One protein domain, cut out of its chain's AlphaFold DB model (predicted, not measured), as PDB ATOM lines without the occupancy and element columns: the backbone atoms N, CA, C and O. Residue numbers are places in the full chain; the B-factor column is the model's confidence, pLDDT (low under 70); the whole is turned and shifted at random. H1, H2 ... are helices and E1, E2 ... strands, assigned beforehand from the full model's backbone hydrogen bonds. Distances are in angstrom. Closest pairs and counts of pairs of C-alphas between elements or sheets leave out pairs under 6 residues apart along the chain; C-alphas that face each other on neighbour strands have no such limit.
ATOM      1  N   LEU A 157      -8.664  27.168  35.909       92.56
ATOM      2  CA  LEU A 157      -8.251  28.556  35.700       92.56
ATOM      3  C   LEU A 157      -9.123  29.499  36.533       92.56
ATOM      4  O   LEU A 157     -10.344  29.529  36.386       92.56
ATOM      5  N   ILE A 158      -8.482  30.327  37.349       94.06
ATOM      6  CA  ILE A 158      -9.109  31.426  38.077       94.06
ATOM      7  C   ILE A 158      -8.610  32.732  37.465       94.06
ATOM      8  O   ILE A 158      -7.418  33.037  37.496       94.06
ATOM      9  N   GLN A 159      -9.531  33.523  36.924       93.62
ATOM     10  CA  GLN A 159      -9.239  34.823  36.333       93.62
ATOM     11  C   GLN A 159      -9.938  35.923  37.130       93.62
ATOM     12  O   GLN A 159     -11.161  35.911  37.276       93.62
ATOM     13  N   PHE A 160      -9.189  36.911  37.621       95.62
ATOM     14  CA  PHE A 160      -9.789  38.024  38.357       95.62
ATOM     15  C   PHE A 160      -8.966  39.305  38.271       95.62
ATOM     16  O   PHE A 160      -7.768  39.298  38.010       95.62
ATOM     17  N   LYS A 161      -9.619  40.442  38.520       96.75
ATOM     18  CA  LYS A 161      -8.934  41.728  38.678       96.75
ATOM     19  C   LYS A 161      -8.741  41.998  40.169       96.75
ATOM     20  O   LYS A 161      -9.760  42.194  40.832       96.75
ATOM     21  N   PRO A 162      -7.509  42.069  40.703       96.50
ATOM     22  CA  PRO A 162      -7.272  42.279  42.135       96.50
ATOM     23  C   PRO A 162      -7.738  43.657  42.624       96.50
ATOM     24  O   PRO A 162      -7.993  43.838  43.811       96.50
ATOM     25  N   LYS A 163      -7.925  44.620  41.709       97.00
ATOM     26  CA  LYS A 163      -8.330  46.002  42.006       97.00
ATOM     27  C   LYS A 163      -7.305  46.706  42.902       97.00
ATOM     28  O   LYS A 163      -6.103  46.551  42.713       97.00
ATOM     29  N   TRP A 164      -7.782  47.560  43.804       97.38
ATOM     30  CA  TRP A 164      -6.959  48.367  44.697       97.38
ATOM     31  C   TRP A 164      -6.579  47.527  45.911       97.38
ATOM     32  O   TRP A 164      -7.415  47.316  46.787       97.38
ATOM     33  N   LEU A 165      -5.330  47.074  45.965       97.62
ATOM     34  CA  LEU A 165      -4.813  46.242  47.058       97.62
ATOM     35  C   LEU A 165      -4.353  47.069  48.272       97.62
ATOM     36  O   LEU A 165      -3.846  46.527  49.250       97.62
ATOM     37  N   ALA A 166      -4.547  48.387  48.221       95.88
ATOM     38  CA  ALA A 166      -4.362  49.316  49.326       95.88
ATOM     39  C   ALA A 166      -5.563  50.277  49.422       95.88
ATOM     40  O   ALA A 166      -6.264  50.494  48.422       95.88
ATOM     41  N   PRO A 167      -5.828  50.860  50.607       93.88
ATOM     42  CA  PRO A 167      -6.776  51.960  50.734       93.88
ATOM     43  C   PRO A 167      -6.451  53.086  49.749       93.88
ATOM     44  O   PRO A 167      -5.292  53.329  49.425       93.88
ATOM     45  N   SER A 168      -7.481  53.783  49.266       93.31
ATOM     46  CA  SER A 168      -7.260  54.955  48.418       93.31
ATOM     47  C   SER A 168      -6.516  56.024  49.224       93.31
ATOM     48  O   SER A 168      -7.028  56.386  50.284       93.31
ATOM     49  N   PRO A 169      -5.391  56.582  48.735       92.00
ATOM     50  CA  PRO A 169      -4.639  57.591  49.485       92.00
ATOM     51  C   PRO A 169      -5.474  58.829  49.824       92.00
ATOM     52  O   PRO A 169      -5.365  59.396  50.902       92.00
ATOM     53  N   SER A 170      -6.388  59.204  48.926       89.69
ATOM     54  CA  SER A 170      -7.301  60.330  49.125       89.69
ATOM     55  C   SER A 170      -8.647  59.940  49.755       89.69
ATOM     56  O   SER A 170      -9.640  60.639  49.550       89.69
ATOM     57  N   ALA A 171      -8.745  58.784  50.421       90.88
ATOM     58  CA  ALA A 171      -9.958  58.422  51.149       90.88
ATOM     59  C   ALA A 171     -10.139  59.351  52.367       90.88
ATOM     60  O   ALA A 171      -9.158  59.626  53.057       90.88
ATOM     61  N   CYS A 178     -13.110  50.125  51.233       94.88
ATOM     62  CA  CYS A 178     -12.132  50.267  50.158       94.88
ATOM     63  C   CYS A 178     -12.794  50.830  48.883       94.88
ATOM     64  O   CYS A 178     -14.023  50.868  48.760       94.88
ATOM     65  N   ARG A 179     -11.984  51.227  47.892       94.81
ATOM     66  CA  ARG A 179     -12.463  51.833  46.636       94.81
ATOM     67  C   ARG A 179     -13.493  50.971  45.893       94.81
ATOM     68  O   ARG A 179     -14.448  51.523  45.342       94.81
ATOM     69  N   THR A 180     -13.301  49.651  45.868       94.88
ATOM     70  CA  THR A 180     -14.212  48.698  45.211       94.88
ATOM     71  C   THR A 180     -15.537  48.601  45.961       94.88
ATOM     72  O   THR A 180     -16.589  48.827  45.365       94.88
ATOM     73  N   CYS A 181     -15.498  48.378  47.278       94.69
ATOM     74  CA  CYS A 181     -16.700  48.304  48.111       94.69
ATOM     75  C   CYS A 181     -17.494  49.620  48.100       94.69
ATOM     76  O   CYS A 181     -18.723  49.606  48.031       94.69
ATOM     77  N   ALA A 182     -16.809  50.768  48.113       94.56
ATOM     78  CA  ALA A 182     -17.447  52.077  47.992       94.56
ATOM     79  C   ALA A 182     -18.136  52.258  46.627       94.56
ATOM     80  O   ALA A 182     -19.253  52.770  46.566       94.56
ATOM     81  N   LEU A 183     -17.511  51.798  45.534       93.69
ATOM     82  CA  LEU A 183     -18.106  51.858  44.196       93.69
ATOM     83  C   LEU A 183     -19.339  50.963  44.067       93.69
ATOM     84  O   LEU A 183     -20.314  51.374  43.443       93.69
ATOM     85  N   HIS A 184     -19.296  49.762  44.644       94.00
ATOM     86  CA  HIS A 184     -20.424  48.830  44.623       94.00
ATOM     87  C   HIS A 184     -21.623  49.405  45.366       94.00
ATOM     88  O   HIS A 184     -22.719  49.440  44.811       94.00
ATOM     89  N   ALA A 185     -21.391  49.957  46.558       93.25
ATOM     90  CA  ALA A 185     -22.435  50.634  47.313       93.25
ATOM     91  C   ALA A 185     -23.006  51.844  46.562       93.25
ATOM     92  O   ALA A 185     -24.220  51.987  46.479       93.25
ATOM     93  N   LYS A 186     -22.148  52.680  45.955       94.31
ATOM     94  CA  LYS A 186     -22.589  53.828  45.143       94.31
ATOM     95  C   LYS A 186     -23.462  53.403  43.956       94.31
ATOM     96  O   LYS A 186     -24.360  54.138  43.572       94.31
ATOM     97  N   ARG A 187     -23.178  52.245  43.356       95.19
ATOM     98  CA  ARG A 187     -23.922  51.696  42.210       95.19
ATOM     99  C   ARG A 187     -25.145  50.863  42.609       95.19
ATOM    100  O   ARG A 187     -25.810  50.352  41.719       95.19
ATOM    101  N   GLY A 188     -25.415  50.681  43.904       93.06
ATOM    102  CA  GLY A 188     -26.507  49.825  44.373       93.06
ATOM    103  C   GLY A 188     -26.340  48.349  43.991       93.06
ATOM    104  O   GLY A 188     -27.329  47.642  43.832       93.06
ATOM    105  N   ILE A 189     -25.102  47.872  43.809       90.31
ATOM    106  CA  ILE A 189     -24.848  46.468  43.461       90.31
ATOM    107  C   ILE A 189     -25.117  45.611  44.700       90.31
ATOM    108  O   ILE A 189     -24.361  45.664  45.668       90.31
ATOM    109  N   SER A 190     -26.188  44.818  44.652       84.31
ATOM    110  CA  SER A 190     -26.591  43.897  45.724       84.31
ATOM    111  C   SER A 190     -25.840  42.565  45.689       84.31
ATOM    112  O   SER A 190     -25.737  41.889  46.711       84.31
ATOM    113  N   LYS A 191     -25.295  42.184  44.525       86.06
ATOM    114  CA  LYS A 191     -24.524  40.947  44.377       86.06
ATOM    115  C   LYS A 191     -23.244  41.018  45.229       86.06
ATOM    116  O   LYS A 191     -22.464  41.958  45.046       86.06
ATOM    117  N   PRO A 192     -22.985  40.023  46.100       85.06
ATOM    118  CA  PRO A 192     -21.739  39.947  46.851       85.06
ATOM    119  C   PRO A 192     -20.513  39.955  45.931       85.06
ATOM    120  O   PRO A 192     -20.499  39.323  44.876       85.06
ATOM    121  N   SER A 193     -19.467  40.661  46.350       90.81
ATOM    122  CA  SER A 193     -18.158  40.661  45.698       90.81
ATOM    123  C   SER A 193     -17.064  40.650  46.748       90.81
ATOM    124  O   SER A 193     -17.243  41.233  47.818       90.81
ATOM    125  N   PHE A 194     -15.905  40.088  46.423       94.44
ATOM    126  CA  PHE A 194     -14.767  40.127  47.333       94.44
ATOM    127  C   PHE A 194     -14.293  41.567  47.611       94.44
ATOM    128  O   PHE A 194     -14.390  42.457  46.757       94.44
ATOM    129  N   CYS A 195     -13.768  41.792  48.814       95.88
ATOM    130  CA  CYS A 195     -13.027  42.999  49.159       95.88
ATOM    131  C   CYS A 195     -11.545  42.789  48.792       95.88
ATOM    132  O   CYS A 195     -10.933  41.847  49.294       95.88
ATOM    133  N   PRO A 196     -10.933  43.651  47.962       97.56
ATOM    134  CA  PRO A 196      -9.502  43.576  47.659       97.56
ATOM    135  C   PRO A 196      -8.573  43.632  48.873       97.56
ATOM    136  O   PRO A 196      -7.492  43.059  48.835       97.56
ATOM    137  N   LEU A 197      -8.984  44.320  49.945       97.44
ATOM    138  CA  LEU A 197      -8.190  44.395  51.172       97.44
ATOM    139  C   LEU A 197      -8.279  43.096  51.979       97.44
ATOM    140  O   LEU A 197      -7.273  42.687  52.543       97.44
ATOM    141  N   ASP A 198      -9.430  42.417  51.968       97.12
ATOM    142  CA  ASP A 198      -9.581  41.089  52.576       97.12
ATOM    143  C   ASP A 198      -8.703  40.061  51.845       97.12
ATOM    144  O   ASP A 198      -8.080  39.227  52.491       97.12
ATOM    145  N   LEU A 199      -8.588  40.158  50.511       97.31
ATOM    146  CA  LEU A 199      -7.768  39.251  49.693       97.31
ATOM    147  C   LEU A 199      -6.274  39.281  50.059       97.31
ATOM    148  O   LEU A 199      -5.597  38.269  49.915       97.31
ATOM    149  N   ILE A 200      -5.764  40.429  50.515       97.00
ATOM    150  CA  ILE A 200      -4.359  40.624  50.913       97.00
ATOM    151  C   ILE A 200      -4.208  40.872  52.426       97.00
ATOM    152  O   ILE A 200      -3.197  41.409  52.887       97.00
ATOM    153  N   SER A 201      -5.231  40.514  53.203       96.62
ATOM    154  CA  SER A 201      -5.211  40.608  54.662       96.62
ATOM    155  C   SER A 201      -4.219  39.603  55.250       96.62
ATOM    156  O   SER A 201      -3.957  38.547  54.679       96.62
ATOM    157  N   SER A 202      -3.683  39.909  56.431       94.56
ATOM    158  CA  SER A 202      -2.931  38.936  57.230       94.56
ATOM    159  C   SER A 202      -3.842  37.931  57.941       94.56
ATOM    160  O   SER A 202      -3.346  36.952  58.488       94.56
ATOM    161  N   SER A 203      -5.159  38.170  57.965       96.75
ATOM    162  CA  SER A 203      -6.155  37.275  58.554       96.75
ATOM    163  C   SER A 203      -6.537  36.167  57.564       96.75
ATOM    164  O   SER A 203      -7.163  36.461  56.539       96.75
ATOM    165  N   PRO A 204      -6.260  34.884  57.868       96.19
ATOM    166  CA  PRO A 204      -6.673  33.767  57.018       96.19
ATOM    167  C   PRO A 204      -8.185  33.717  56.783       96.19
ATOM    168  O   PRO A 204      -8.634  33.360  55.695       96.19
ATOM    169  N   ALA A 205      -8.980  34.121  57.778       95.94
ATOM    170  CA  ALA A 205     -10.433  34.164  57.660       95.94
ATOM    171  C   ALA A 205     -10.897  35.207  56.631       95.94
ATOM    172  O   ALA A 205     -11.817  34.938  55.859       95.94
ATOM    173  N   ASP A 206     -10.256  36.378  56.585       96.19
ATOM    174  CA  ASP A 206     -10.578  37.420  55.605       96.19
ATOM    175  C   ASP A 206     -10.223  36.965  54.191       96.19
ATOM    176  O   ASP A 206     -11.062  37.028  53.286       96.19
ATOM    177  N   VAL A 207      -9.018  36.414  54.025       97.62
ATOM    178  CA  VAL A 207      -8.546  35.908  52.731       97.62
ATOM    179  C   VAL A 207      -9.450  34.787  52.230       97.62
ATOM    180  O   VAL A 207      -9.856  34.800  51.067       97.62
ATOM    181  N   ARG A 208      -9.854  33.859  53.107       96.75
ATOM    182  CA  ARG A 208     -10.763  32.761  52.752       96.75
ATOM    183  C   ARG A 208     -12.137  33.263  52.307       96.75
ATOM    184  O   ARG A 208     -12.684  32.749  51.332       96.75
ATOM    185  N   ARG A 209     -12.693  34.288  52.965       95.62
ATOM    186  CA  ARG A 209     -13.953  34.921  52.522       95.62
ATOM    187  C   ARG A 209     -13.806  35.574  51.149       95.62
ATOM    188  O   ARG A 209     -14.676  35.400  50.297       95.62
ATOM    189  N   ALA A 210     -12.715  36.304  50.919       96.12
ATOM    190  CA  ALA A 210     -12.447  36.920  49.622       96.12
ATOM    191  C   ALA A 210     -12.286  35.868  48.510       96.12
ATOM    192  O   ALA A 210     -12.876  36.015  47.439       96.12
ATOM    193  N   ALA A 211     -11.556  34.786  48.788       96.25
ATOM    194  CA  ALA A 211     -11.364  33.654  47.888       96.25
ATOM    195  C   ALA A 211     -12.686  32.943  47.548       96.25
ATOM    196  O   ALA A 211     -12.945  32.663  46.380       96.25
ATOM    197  N   ALA A 212     -13.566  32.719  48.530       95.69
ATOM    198  CA  ALA A 212     -14.885  32.126  48.288       95.69
ATOM    199  C   ALA A 212     -15.714  32.981  47.318       95.69
ATOM    200  O   ALA A 212     -16.247  32.471  46.335       95.69
ATOM    201  N   LEU A 213     -15.744  34.299  47.536       95.12
ATOM    202  CA  LEU A 213     -16.464  35.230  46.665       95.12
ATOM    203  C   LEU A 213     -15.848  35.334  45.261       95.12
ATOM    204  O   LEU A 213     -16.583  35.551  44.299       95.12
ATOM    205  N   LEU A 214     -14.527  35.168  45.123       94.19
ATOM    206  CA  LEU A 214     -13.854  35.072  43.820       94.19
ATOM    207  C   LEU A 214     -14.281  33.823  43.039       94.19
ATOM    208  O   LEU A 214     -14.460  33.905  41.827       94.19
ATOM    209  N   LEU A 215     -14.489  32.703  43.732       93.31
ATOM    210  CA  LEU A 215     -14.983  31.452  43.148       93.31
ATOM    211  C   LEU A 215     -16.504  31.445  42.918       93.31
ATOM    212  O   LEU A 215     -17.041  30.468  42.412       93.31
ATOM    213  N   GLY A 216     -17.212  32.518  43.288       92.00
ATOM    214  CA  GLY A 216     -18.673  32.581  43.198       92.00
ATOM    215  C   GLY A 216     -19.403  31.771  44.275       92.00
ATOM    216  O   GLY A 216     -20.615  31.593  44.175       92.00
ATOM    217  N   LEU A 217     -18.692  31.315  45.308       91.62
ATOM    218  CA  LEU A 217     -19.261  30.580  46.432       91.62
ATOM    219  C   LEU A 217     -19.934  31.537  47.431       91.62
ATOM    220  O   LEU A 217     -19.516  32.695  47.571       91.62
ATOM    221  N   PRO A 218     -20.959  31.074  48.170       84.12
ATOM    222  CA  PRO A 218     -21.562  31.873  49.227       84.12
ATOM    223  C   PRO A 218     -20.548  32.146  50.343       84.12
ATOM    224  O   PRO A 218     -19.660  31.339  50.614       84.12
ATOM    225  N   ALA A 219     -20.710  33.263  51.058       74.06
ATOM    226  CA  ALA A 219     -19.820  33.617  52.169       74.06
ATOM    227  C   ALA A 219     -19.778  32.539  53.274       74.06
ATOM    228  O   ALA A 219     -18.754  32.380  53.932       74.06
ATOM    229  N   SER A 220     -20.850  31.755  53.433       75.88
ATOM    230  CA  SER A 220     -20.918  30.603  54.345       75.88
ATOM    231  C   SER A 220     -19.975  29.454  53.964       75.88
ATOM    232  O   SER A 220     -19.572  28.682  54.832       75.88
ATOM    233  N   ALA A 221     -19.548  29.344  52.701       78.06
ATOM    234  CA  ALA A 221     -18.543  28.358  52.298       78.06
ATOM    235  C   ALA A 221     -17.170  28.641  52.937       78.06
ATOM    236  O   ALA A 221     -16.369  27.727  53.130       78.06
ATOM    237  N   ALA A 222     -16.902  29.894  53.328       75.75
ATOM    238  CA  ALA A 222     -15.665  30.255  54.011       75.75
ATOM    239  C   ALA A 222     -15.560  29.629  55.413       75.75
ATOM    240  O   ALA A 222     -14.451  29.368  55.866       75.75
ATOM    241  N   THR A 223     -16.683  29.350  56.079       74.56
ATOM    242  CA  THR A 223     -16.709  28.798  57.444       74.56
ATOM    243  C   THR A 223     -16.760  27.268  57.492       74.56
ATOM    244  O   THR A 223     -16.411  26.684  58.514       74.56
ATOM    245  N   ALA A 224     -17.153  26.609  56.396       60.84
ATOM    246  CA  ALA A 224     -17.476  25.178  56.373       60.84
ATOM    247  C   ALA A 224     -16.272  24.223  56.527       60.84
ATOM    248  O   ALA A 224     -16.455  23.097  56.969       60.84
ATOM    249  N   PRO A 264     -16.980  19.133  47.051       89.25
ATOM    250  CA  PRO A 264     -15.639  18.853  47.569       89.25
ATOM    251  C   PRO A 264     -14.518  19.466  46.716       89.25
ATOM    252  O   PRO A 264     -13.565  20.026  47.259       89.25
ATOM    253  N   LYS A 265     -14.664  19.442  45.381       88.62
ATOM    254  CA  LYS A 265     -13.709  20.065  44.452       88.62
ATOM    255  C   LYS A 265     -13.640  21.580  44.654       88.62
ATOM    256  O   LYS A 265     -12.548  22.136  44.744       88.62
ATOM    257  N   GLU A 266     -14.780  22.255  44.780       91.69
ATOM    258  CA  GLU A 266     -14.822  23.701  45.041       91.69
ATOM    259  C   GLU A 266     -14.191  24.065  46.389       91.69
ATOM    260  O   GLU A 266     -13.470  25.059  46.474       91.69
ATOM    261  N   LEU A 267     -14.402  23.253  47.430       91.75
ATOM    262  CA  LEU A 267     -13.774  23.456  48.739       91.75
ATOM    263  C   LEU A 267     -12.251  23.256  48.692       91.75
ATOM    264  O   LEU A 267     -11.514  24.026  49.314       91.75
ATOM    265  N   GLN A 268     -11.765  22.276  47.928       92.06
ATOM    266  CA  GLN A 268     -10.332  22.074  47.708       92.06
ATOM    267  C   GLN A 268      -9.716  23.258  46.945       92.06
ATOM    268  O   GLN A 268      -8.681  23.794  47.357       92.06
ATOM    269  N   THR A 269     -10.370  23.716  45.874       92.94
ATOM    270  CA  THR A 269      -9.966  24.911  45.116       92.94
ATOM    271  C   THR A 269      -9.965  26.156  46.003       92.94
ATOM    272  O   THR A 269      -9.011  26.932  45.959       92.94
ATOM    273  N   LEU A 270     -10.971  26.320  46.870       94.81
ATOM    274  CA  LEU A 270     -11.040  27.408  47.846       94.81
ATOM    275  C   LEU A 270      -9.844  27.392  48.801       94.81
ATOM    276  O   LEU A 270      -9.212  28.431  49.003       94.81
ATOM    277  N   THR A 271      -9.505  26.235  49.369       94.56
ATOM    278  CA  THR A 271      -8.343  26.102  50.261       94.56
ATOM    279  C   THR A 271      -7.048  26.474  49.537       94.56
ATOM    280  O   THR A 271      -6.241  27.238  50.066       94.56
ATOM    281  N   ARG A 272      -6.870  26.025  48.292       94.94
ATOM    282  CA  ARG A 272      -5.661  26.318  47.507       94.94
ATOM    283  C   ARG A 272      -5.559  27.782  47.097       94.94
ATOM    284  O   ARG A 272      -4.489  28.365  47.243       94.94
ATOM    285  N   LEU A 273      -6.662  28.393  46.667       95.75
ATOM    286  CA  LEU A 273      -6.716  29.829  46.382       95.75
ATOM    287  C   LEU A 273      -6.431  30.657  47.643       95.75
ATOM    288  O   LEU A 273      -5.703  31.643  47.572       95.75
ATOM    289  N   THR A 274      -6.968  30.242  48.794       96.38
ATOM    290  CA  THR A 274      -6.720  30.898  50.088       96.38
ATOM    291  C   THR A 274      -5.236  30.847  50.445       96.38
ATOM    292  O   THR A 274      -4.644  31.883  50.738       96.38
ATOM    293  N   ASN A 275      -4.620  29.663  50.359       96.12
ATOM    294  CA  ASN A 275      -3.197  29.481  50.643       96.12
ATOM    295  C   ASN A 275      -2.321  30.287  49.682       96.12
ATOM    296  O   ASN A 275      -1.409  30.978  50.130       96.12
ATOM    297  N   TRP A 276      -2.631  30.258  48.382       96.69
ATOM    298  CA  TRP A 276      -1.930  31.069  47.391       96.69
ATOM    299  C   TRP A 276      -2.037  32.560  47.714       96.69
ATOM    300  O   TRP A 276      -1.020  33.239  47.750       96.69
ATOM    301  N   ALA A 277      -3.229  33.087  48.002       97.25
ATOM    302  CA  ALA A 277      -3.395  34.510  48.304       97.25
ATOM    303  C   ALA A 277      -2.633  34.911  49.583       97.25
ATOM    304  O   ALA A 277      -1.957  35.944  49.610       97.25
ATOM    305  N   LEU A 278      -2.652  34.046  50.605       97.38
ATOM    306  CA  LEU A 278      -1.903  34.236  51.846       97.38
ATOM    307  C   LEU A 278      -0.392  34.272  51.643       97.38
ATOM    308  O   LEU A 278       0.270  34.954  52.415       97.38
ATOM    309  N   THR A 279       0.172  33.606  50.639       96.12
ATOM    310  CA  THR A 279       1.635  33.536  50.444       96.12
ATOM    311  C   THR A 279       2.127  34.233  49.178       96.12
ATOM    312  O   THR A 279       3.329  34.409  49.022       96.12
ATOM    313  N   SER A 280       1.222  34.705  48.315       96.44
ATOM    314  CA  SER A 280       1.531  35.264  46.996       96.44
ATOM    315  C   SER A 280       2.523  36.436  47.065       96.44
ATOM    316  O   SER A 280       2.172  37.502  47.596       96.44
ATOM    317  N   PRO A 281       3.734  36.288  46.492       96.69
ATOM    318  CA  PRO A 281       4.647  37.405  46.277       96.69
ATOM    319  C   PRO A 281       4.060  38.411  45.283       96.69
ATOM    320  O   PRO A 281       4.118  39.611  45.532       96.69
ATOM    321  N   LEU A 282       3.389  37.930  44.230       97.38
ATOM    322  CA  LEU A 282       2.777  38.763  43.193       97.38
ATOM    323  C   LEU A 282       1.749  39.757  43.756       97.38
ATOM    324  O   LEU A 282       1.809  40.942  43.439       97.38
ATOM    325  N   LEU A 283       0.819  39.325  44.619       98.00
ATOM    326  CA  LEU A 283      -0.173  40.245  45.205       98.00
ATOM    327  C   LEU A 283       0.486  41.316  46.089       98.00
ATOM    328  O   LEU A 283       0.083  42.482  46.064       98.00
ATOM    329  N   ARG A 284       1.517  40.938  46.853       97.88
ATOM    330  CA  ARG A 284       2.287  41.862  47.704       97.88
ATOM    331  C   ARG A 284       3.068  42.862  46.871       97.88
ATOM    332  O   ARG A 284       3.026  44.056  47.164       97.88
ATOM    333  N   HIS A 285       3.715  42.378  45.819       98.38
ATOM    334  CA  HIS A 285       4.449  43.198  44.873       98.38
ATOM    335  C   HIS A 285       3.516  44.182  44.168       98.38
ATOM    336  O   HIS A 285       3.752  45.383  44.238       98.38
ATOM    337  N   LEU A 286       2.382  43.709  43.629       98.25
ATOM    338  CA  LEU A 286       1.330  44.545  43.037       98.25
ATOM    339  C   LEU A 286       0.859  45.645  43.992       98.25
ATOM    340  O   LEU A 286       0.767  46.803  43.590       98.25
ATOM    341  N   ARG A 287       0.574  45.312  45.259       98.25
ATOM    342  CA  ARG A 287       0.209  46.317  46.269       98.25
ATOM    343  C   ARG A 287       1.314  47.354  46.440       98.25
ATOM    344  O   ARG A 287       1.008  48.544  46.431       98.25
ATOM    345  N   HIS A 288       2.559  46.908  46.593       98.44
ATOM    346  CA  HIS A 288       3.708  47.787  46.775       98.44
ATOM    347  C   HIS A 288       3.817  48.787  45.619       98.44
ATOM    348  O   HIS A 288       3.745  49.995  45.852       98.44
ATOM    349  N   ILE A 289       3.859  48.316  44.370       98.12
ATOM    350  CA  ILE A 289       3.965  49.208  43.208       98.12
ATOM    351  C   ILE A 289       2.719  50.098  43.036       98.12
ATOM    352  O   ILE A 289       2.856  51.277  42.716       98.12
ATOM    353  N   GLN A 290       1.504  49.613  43.337       97.75
ATOM    354  CA  GLN A 290       0.291  50.447  43.315       97.75
ATOM    355  C   GLN A 290       0.361  51.631  44.291       97.75
ATOM    356  O   GLN A 290      -0.228  52.674  44.000       97.75
ATOM    357  N   THR A 291       1.012  51.461  45.446       97.38
ATOM    358  CA  THR A 291       1.196  52.531  46.441       97.38
ATOM    359  C   THR A 291       2.396  53.419  46.137       97.38
ATOM    360  O   THR A 291       2.313  54.625  46.338       97.38
ATOM    361  N   THR A 292       3.480  52.855  45.600       97.19
ATOM    362  CA  THR A 292       4.694  53.604  45.250       97.19
ATOM    363  C   THR A 292       4.440  54.584  44.108       97.19
ATOM    364  O   THR A 292       4.889  55.725  44.165       97.19
ATOM    365  N   PHE A 293       3.686  54.170  43.085       96.69
ATOM    366  CA  PHE A 293       3.408  55.011  41.918       96.69
ATOM    367  C   PHE A 293       2.240  55.990  42.113       96.69
ATOM    368  O   PHE A 293       2.102  56.934  41.342       96.69
ATOM    369  N   ASP A 294       1.414  55.812  43.145       95.62
ATOM    370  CA  ASP A 294       0.354  56.762  43.500       95.62
ATOM    371  C   ASP A 294       0.242  56.907  45.027       95.62
ATOM    372  O   ASP A 294      -0.674  56.353  45.643       95.62
ATOM    373  N   PRO A 295       1.183  57.641  45.648       93.75
ATOM    374  CA  PRO A 295       1.212  57.822  47.096       93.75
ATOM    375  C   PRO A 295       0.193  58.853  47.599       93.75
ATOM    376  O   PRO A 295      -0.161  58.838  48.774       93.75
ATOM    377  N   LEU A 296      -0.285  59.753  46.731       90.62
ATOM    378  CA  LEU A 296      -1.107  60.910  47.119       90.62
ATOM    379  C   LEU A 296      -2.559  60.817  46.630       90.62
ATOM    380  O   LEU A 296      -3.447  61.494  47.156       90.62
ATOM    381  N   GLY A 297      -2.840  59.948  45.659       89.75
ATOM    382  CA  GLY A 297      -4.161  59.793  45.075       89.75
ATOM    383  C   GLY A 297      -4.512  60.903  44.084       89.75
ATOM    384  O   GLY A 297      -3.938  61.992  44.054       89.75
ATOM    385  N   VAL A 298      -5.560  60.647  43.299       89.06
ATOM    386  CA  VAL A 298      -6.043  61.562  42.249       89.06
ATOM    387  C   VAL A 298      -6.422  62.951  42.774       89.06
ATOM    388  O   VAL A 298      -6.248  63.942  42.075       89.06
ATOM    389  N   SER A 299      -6.910  63.047  44.014       87.38
ATOM    390  CA  SER A 299      -7.351  64.329  44.580       87.38
ATOM    391  C   SER A 299      -6.201  65.318  44.747       87.38
ATOM    392  O   SER A 299      -6.435  66.517  44.667       87.38
ATOM    393  N   HIS A 300      -4.975  64.834  44.967       85.19
ATOM    394  CA  HIS A 300      -3.800  65.695  45.048       85.19
ATOM    395  C   HIS A 300      -3.471  66.300  43.681       85.19
ATOM    396  O   HIS A 300      -3.291  67.505  43.573       85.19
ATOM    397  N   ILE A 301      -3.492  65.479  42.628       83.00
ATOM    398  CA  ILE A 301      -3.241  65.922  41.247       83.00
ATOM    399  C   ILE A 301      -4.264  66.972  40.798       83.00
ATOM    400  O   ILE A 301      -3.908  67.912  40.104       83.00
ATOM    401  N   LEU A 302      -5.526  66.829  41.209       83.31
ATOM    402  CA  LEU A 302      -6.593  67.769  40.847       83.31
ATOM    403  C   LEU A 302      -6.571  69.079  41.648       83.31
ATOM    404  O   LEU A 302      -7.194  70.050  41.229       83.31
ATOM    405  N   ARG A 303      -5.937  69.091  42.826       82.12
ATOM    406  CA  ARG A 303      -5.837  70.279  43.689       82.12
ATOM    407  C   ARG A 303      -4.623  71.137  43.376       82.12
ATOM    408  O   ARG A 303      -4.615  72.301  43.767       82.12
ATOM    409  N   ASP A 304      -3.625  70.564  42.715       72.81
ATOM    410  CA  ASP A 304      -2.457  71.292  42.253       72.81
ATOM    411  C   ASP A 304      -2.899  72.252  41.137       72.81
ATOM    412  O   ASP A 304      -3.152  71.861  39.998       72.81
ATOM    413  N   SER A 305      -3.125  73.513  41.507       60.75
ATOM    414  CA  SER A 305      -3.533  74.587  40.594       60.75
ATOM    415  C   SER A 305      -2.402  74.992  39.646       60.75
ATOM    416  O   SER A 305      -2.650  75.631  38.623       60.75
ATOM    417  N   THR A 306      -1.171  74.584  39.956       65.69
ATOM    418  CA  THR A 306      -0.052  74.544  39.022       65.69
ATOM    419  C   THR A 306      -0.027  73.183  38.341       65.69
ATOM    420  O   THR A 306      -0.168  72.168  39.011       65.69
ATOM    421  N   SER A 307       0.108  73.159  37.008       71.06
ATOM    422  CA  SER A 307       0.108  71.930  36.197       71.06
ATOM    423  C   SER A 307       0.815  70.775  36.924       71.06
ATOM    424  O   SER A 307       1.998  70.926  37.240       71.06
ATOM    425  N   PRO A 308       0.144  69.633  37.167       75.38
ATOM    426  CA  PRO A 308       0.734  68.550  37.938       75.38
ATOM    427  C   PRO A 308       2.041  68.107  37.292       75.38
ATOM    428  O   PRO A 308       2.145  68.042  36.061       75.38
ATOM    429  N   SER A 309       3.041  67.801  38.121       83.25
ATOM    430  CA  SER A 309       4.333  67.362  37.601       83.25
ATOM    431  C   SER A 309       4.151  66.145  36.684       83.25
ATOM    432  O   SER A 309       3.351  65.238  36.957       83.25
ATOM    433  N   SER A 310       4.895  66.115  35.577       85.31
ATOM    434  CA  SER A 310       4.814  65.029  34.594       85.31
ATOM    435  C   SER A 310       5.100  63.660  35.224       85.31
ATOM    436  O   SER A 310       4.497  62.659  34.835       85.31
ATOM    437  N   SER A 311       5.959  63.614  36.248       87.88
ATOM    438  CA  SER A 311       6.269  62.406  37.013       87.88
ATOM    439  C   SER A 311       5.095  61.941  37.877       87.88
ATOM    440  O   SER A 311       4.786  60.749  37.864       87.88
ATOM    441  N   SER A 312       4.389  62.846  38.566       88.19
ATOM    442  CA  SER A 312       3.199  62.498  39.357       88.19
ATOM    443  C   SER A 312       2.065  61.962  38.484       88.19
ATOM    444  O   SER A 312       1.434  60.965  38.838       88.19
ATOM    445  N   LEU A 313       1.822  62.580  37.322       91.00
ATOM    446  CA  LEU A 313       0.795  62.109  36.390       91.00
ATOM    447  C   LEU A 313       1.151  60.736  35.808       91.00
ATOM    448  O   LEU A 313       0.306  59.838  35.796       91.00
ATOM    449  N   LYS A 314       2.409  60.549  35.383       92.69
ATOM    450  CA  LYS A 314       2.904  59.260  34.881       92.69
ATOM    451  C   LYS A 314       2.802  58.168  35.949       92.69
ATOM    452  O   LYS A 314       2.357  57.061  35.650       92.69
ATOM    453  N   GLY A 315       3.149  58.485  37.196       95.06
ATOM    454  CA  GLY A 315       2.979  57.575  38.328       95.06
ATOM    455  C   GLY A 315       1.519  57.162  38.514       95.06
ATOM    456  O   GLY A 315       1.211  55.968  38.524       95.06
ATOM    457  N   LEU A 316       0.592  58.126  38.538       94.38
ATOM    458  CA  LEU A 316      -0.832  57.813  38.651       94.38
ATOM    459  C   LEU A 316      -1.319  56.925  37.495       94.38
ATOM    460  O   LEU A 316      -2.072  55.984  37.736       94.38
ATOM    461  N   GLN A 317      -0.892  57.181  36.256       94.25
ATOM    462  CA  GLN A 317      -1.252  56.353  35.097       94.25
ATOM    463  C   GLN A 317      -0.759  54.906  35.241       94.25
ATOM    464  O   GLN A 317      -1.523  53.968  34.979       94.25
ATOM    465  N   ILE A 318       0.473  54.711  35.722       96.94
ATOM    466  CA  ILE A 318       1.019  53.382  36.030       96.94
ATOM    467  C   ILE A 318       0.165  52.719  37.115       96.94
ATOM    468  O   ILE A 318      -0.349  51.620  36.909       96.94
ATOM    469  N   ALA A 319      -0.094  53.402  38.230       97.06
ATOM    470  CA  ALA A 319      -0.908  52.855  39.313       97.06
ATOM    471  C   ALA A 319      -2.342  52.511  38.864       97.06
ATOM    472  O   ALA A 319      -2.870  51.465  39.241       97.06
ATOM    473  N   MET A 320      -2.974  53.349  38.033       95.31
ATOM    474  CA  MET A 320      -4.295  53.086  37.443       95.31
ATOM    475  C   MET A 320      -4.284  51.839  36.561       95.31
ATOM    476  O   MET A 320      -5.181  51.004  36.689       95.31
ATOM    477  N   THR A 321      -3.252  51.685  35.727       96.00
ATOM    478  CA  THR A 321      -3.048  50.485  34.903       96.00
ATOM    479  C   THR A 321      -2.968  49.245  35.792       96.00
ATOM    480  O   THR A 321      -3.743  48.304  35.621       96.00
ATOM    481  N   LEU A 322      -2.124  49.289  36.826       97.38
ATOM    482  CA  LEU A 322      -1.899  48.199  37.782       97.38
ATOM    483  C   LEU A 322      -3.125  47.852  38.641       97.38
ATOM    484  O   LEU A 322      -3.220  46.748  39.172       97.38
ATOM    485  N   ARG A 323      -4.079  48.773  38.798       96.75
ATOM    486  CA  ARG A 323      -5.348  48.543  39.515       96.75
ATOM    487  C   ARG A 323      -6.425  47.920  38.631       96.75
ATOM    488  O   ARG A 323      -7.465  47.509  39.150       96.75
ATOM    489  N   ASP A 324      -6.203  47.843  37.321       95.75
ATOM    490  CA  ASP A 324      -7.138  47.223  36.379       95.75
ATOM    491  C   ASP A 324      -6.544  46.054  35.575       95.75
ATOM    492  O   ASP A 324      -7.215  45.523  34.685       95.75
ATOM    493  N   VAL A 325      -5.342  45.595  35.948       95.94
ATOM    494  CA  VAL A 325      -4.769  44.330  35.464       95.94
ATOM    495  C   VAL A 325      -5.660  43.146  35.820       95.94
ATOM    496  O   VAL A 325      -6.459  43.188  36.761       95.94
ATOM    497  N   THR A 326      -5.480  42.071  35.066       95.56
ATOM    498  CA  THR A 326      -6.099  40.779  35.327       95.56
ATOM    499  C   THR A 326      -5.015  39.795  35.741       95.56
ATOM    500  O   THR A 326      -4.000  39.688  35.062       95.56
ATOM    501  N   VAL A 327      -5.251  39.081  36.833       96.81
ATOM    502  CA  VAL A 327      -4.440  37.952  37.284       96.81
ATOM    503  C   VAL A 327      -5.079  36.671  36.758       96.81
ATOM    504  O   VAL A 327      -6.296  36.491  36.869       96.81
ATOM    505  N   PHE A 328      -4.247  35.805  36.190       95.19
ATOM    506  CA  PHE A 328      -4.596  34.450  35.780       95.19
ATOM    507  C   PHE A 328      -3.870  33.484  36.712       95.19
ATOM    508  O   PHE A 328      -2.650  33.545  36.832       95.19
ATOM    509  N   LEU A 329      -4.619  32.620  37.387       94.06
ATOM    510  CA  LEU A 329      -4.084  31.604  38.281       94.06
ATOM    511  C   LEU A 329      -4.559  30.236  37.804       94.06
ATOM    512  O   LEU A 329      -5.753  29.948  37.840       94.06
ATOM    513  N   VAL A 330      -3.622  29.398  37.371       91.50
ATOM    514  CA  VAL A 330      -3.895  28.009  36.997       91.50
ATOM    515  C   VAL A 330      -3.600  27.128  38.205       91.50
ATOM    516  O   VAL A 330      -2.471  27.076  38.688       91.50
ATOM    517  N   LEU A 331      -4.625  26.449  38.709       88.56
ATOM    518  CA  LEU A 331      -4.504  25.481  39.791       88.56
ATOM    519  C   LEU A 331      -4.661  24.074  39.201       88.56
ATOM    520  O   LEU A 331      -5.751  23.770  38.724       88.56
ATOM    521  N   PRO A 332      -3.638  23.197  39.227       84.44
ATOM    522  CA  PRO A 332      -3.798  21.820  38.749       84.44
ATOM    523  C   PRO A 332      -4.888  21.125  39.558       84.44
ATOM    524  O   PRO A 332      -4.861  21.248  40.776       84.44
ATOM    525  N   ASP A 333      -5.853  20.446  38.949       79.75
ATOM    526  CA  ASP A 333      -6.792  19.620  39.710       79.75
ATOM    527  C   ASP A 333      -5.938  18.587  40.455       79.75
ATOM    528  O   ASP A 333      -5.039  18.014  39.846       79.75
TER     529      ASP A 333
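This is residues 157 to 171, 178 to 224 and 264 to 333 of the 337 residues of the protein "Inositol-pentakisphosphate 2-kinase" of Pseudogymnoascus destructans (strain ATCC MYA-4855 / 20631-21) (UniProt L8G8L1). The model is an elongated, mostly helical domain with a cluster of H2, H3, H4 and H5 round H3 at one end, next to a short ribbon of E1 and E2. From there H5 runs slantwise toward H6, which runs along the long axis, the chain turns beyond H7, and H8 and E2 come back, H8 packing on H6; residues 302 to 307 stick out at the far tip, and H1 lies off to one side near H2. The printed part has 132 residues, with eight named helices and two strands in the order E1, H1 to H8, E2; the two-stranded sheet, E1 - E2, is antiparallel. It is only just compact, close to loose, with a radius of gyration of the C-alphas of 16.5 A, and spans 58 by 32 by 23 A.

E1, residues 157 to 160, and E2, residues 327 to 332, are antiparallel neighbours at 158 degrees; N 158 and O 329 are 2.8 A apart and N 160 and O 327 are 3.0 A apart, within hydrogen-bond range. H1, residues 179 to 186, and H2, residues 196 to 199, are close but not clearly touching; their closest C-alphas, Thr 180 and Pro 196, are 7.4 A apart. H3, residues 204 to 214, is the hub. It touches H2, the closest C-alphas being Leu 199 and Val 207 at 4.6 A, and H4, residues 219 to 222, those being Arg 209 and Ala 222 at 5.2 A. It touches H5, residues 264 to 279, at a steep tilt of 58 degrees, opposite ways, with the C-alphas of Arg 208 and Thr 274 closest at 5.2 A. H6, residues 281 to 292, touches H8, residues 310 to 322, with 286 to 291 alone, at a shallow tilt of 29 degrees, opposite ways; the C-alphas of Gln 290 and Ala 319 are closest at 4.8 A. H7, residues 298 to 303, and H8 form a helical hairpin and only just touch, with 3 pairs of C-alphas within 8 A, the closest being Val 298 and Leu 316 at 7.4 A. Every O i to N i+4 pair is within hydrogen-bond range in H1, H3, H5, H6, H7 and H8; H2 and H4 are too short for one.

E1 begins at C-alpha 157 (-8.251, 28.556, 35.700). H3 is 15.1 A long, H5 22.9 A, H6 16.2 A, H8 18.4 A and E2 16.2 A. E2 ends at C-alpha 332 (-3.798, 21.820, 38.749).

The C-alphas farthest apart, Pro 264 and Thr 306, are 58.5 A apart. Residues 172 to 177 and 225 to 263 are not printed; the C-alpha gaps are 8.5 A and 11.0 A. Of the links printed whole, none is long. Mean pLDDT of the printed part is 91.8; residues 224, 305 and 306 are under 70.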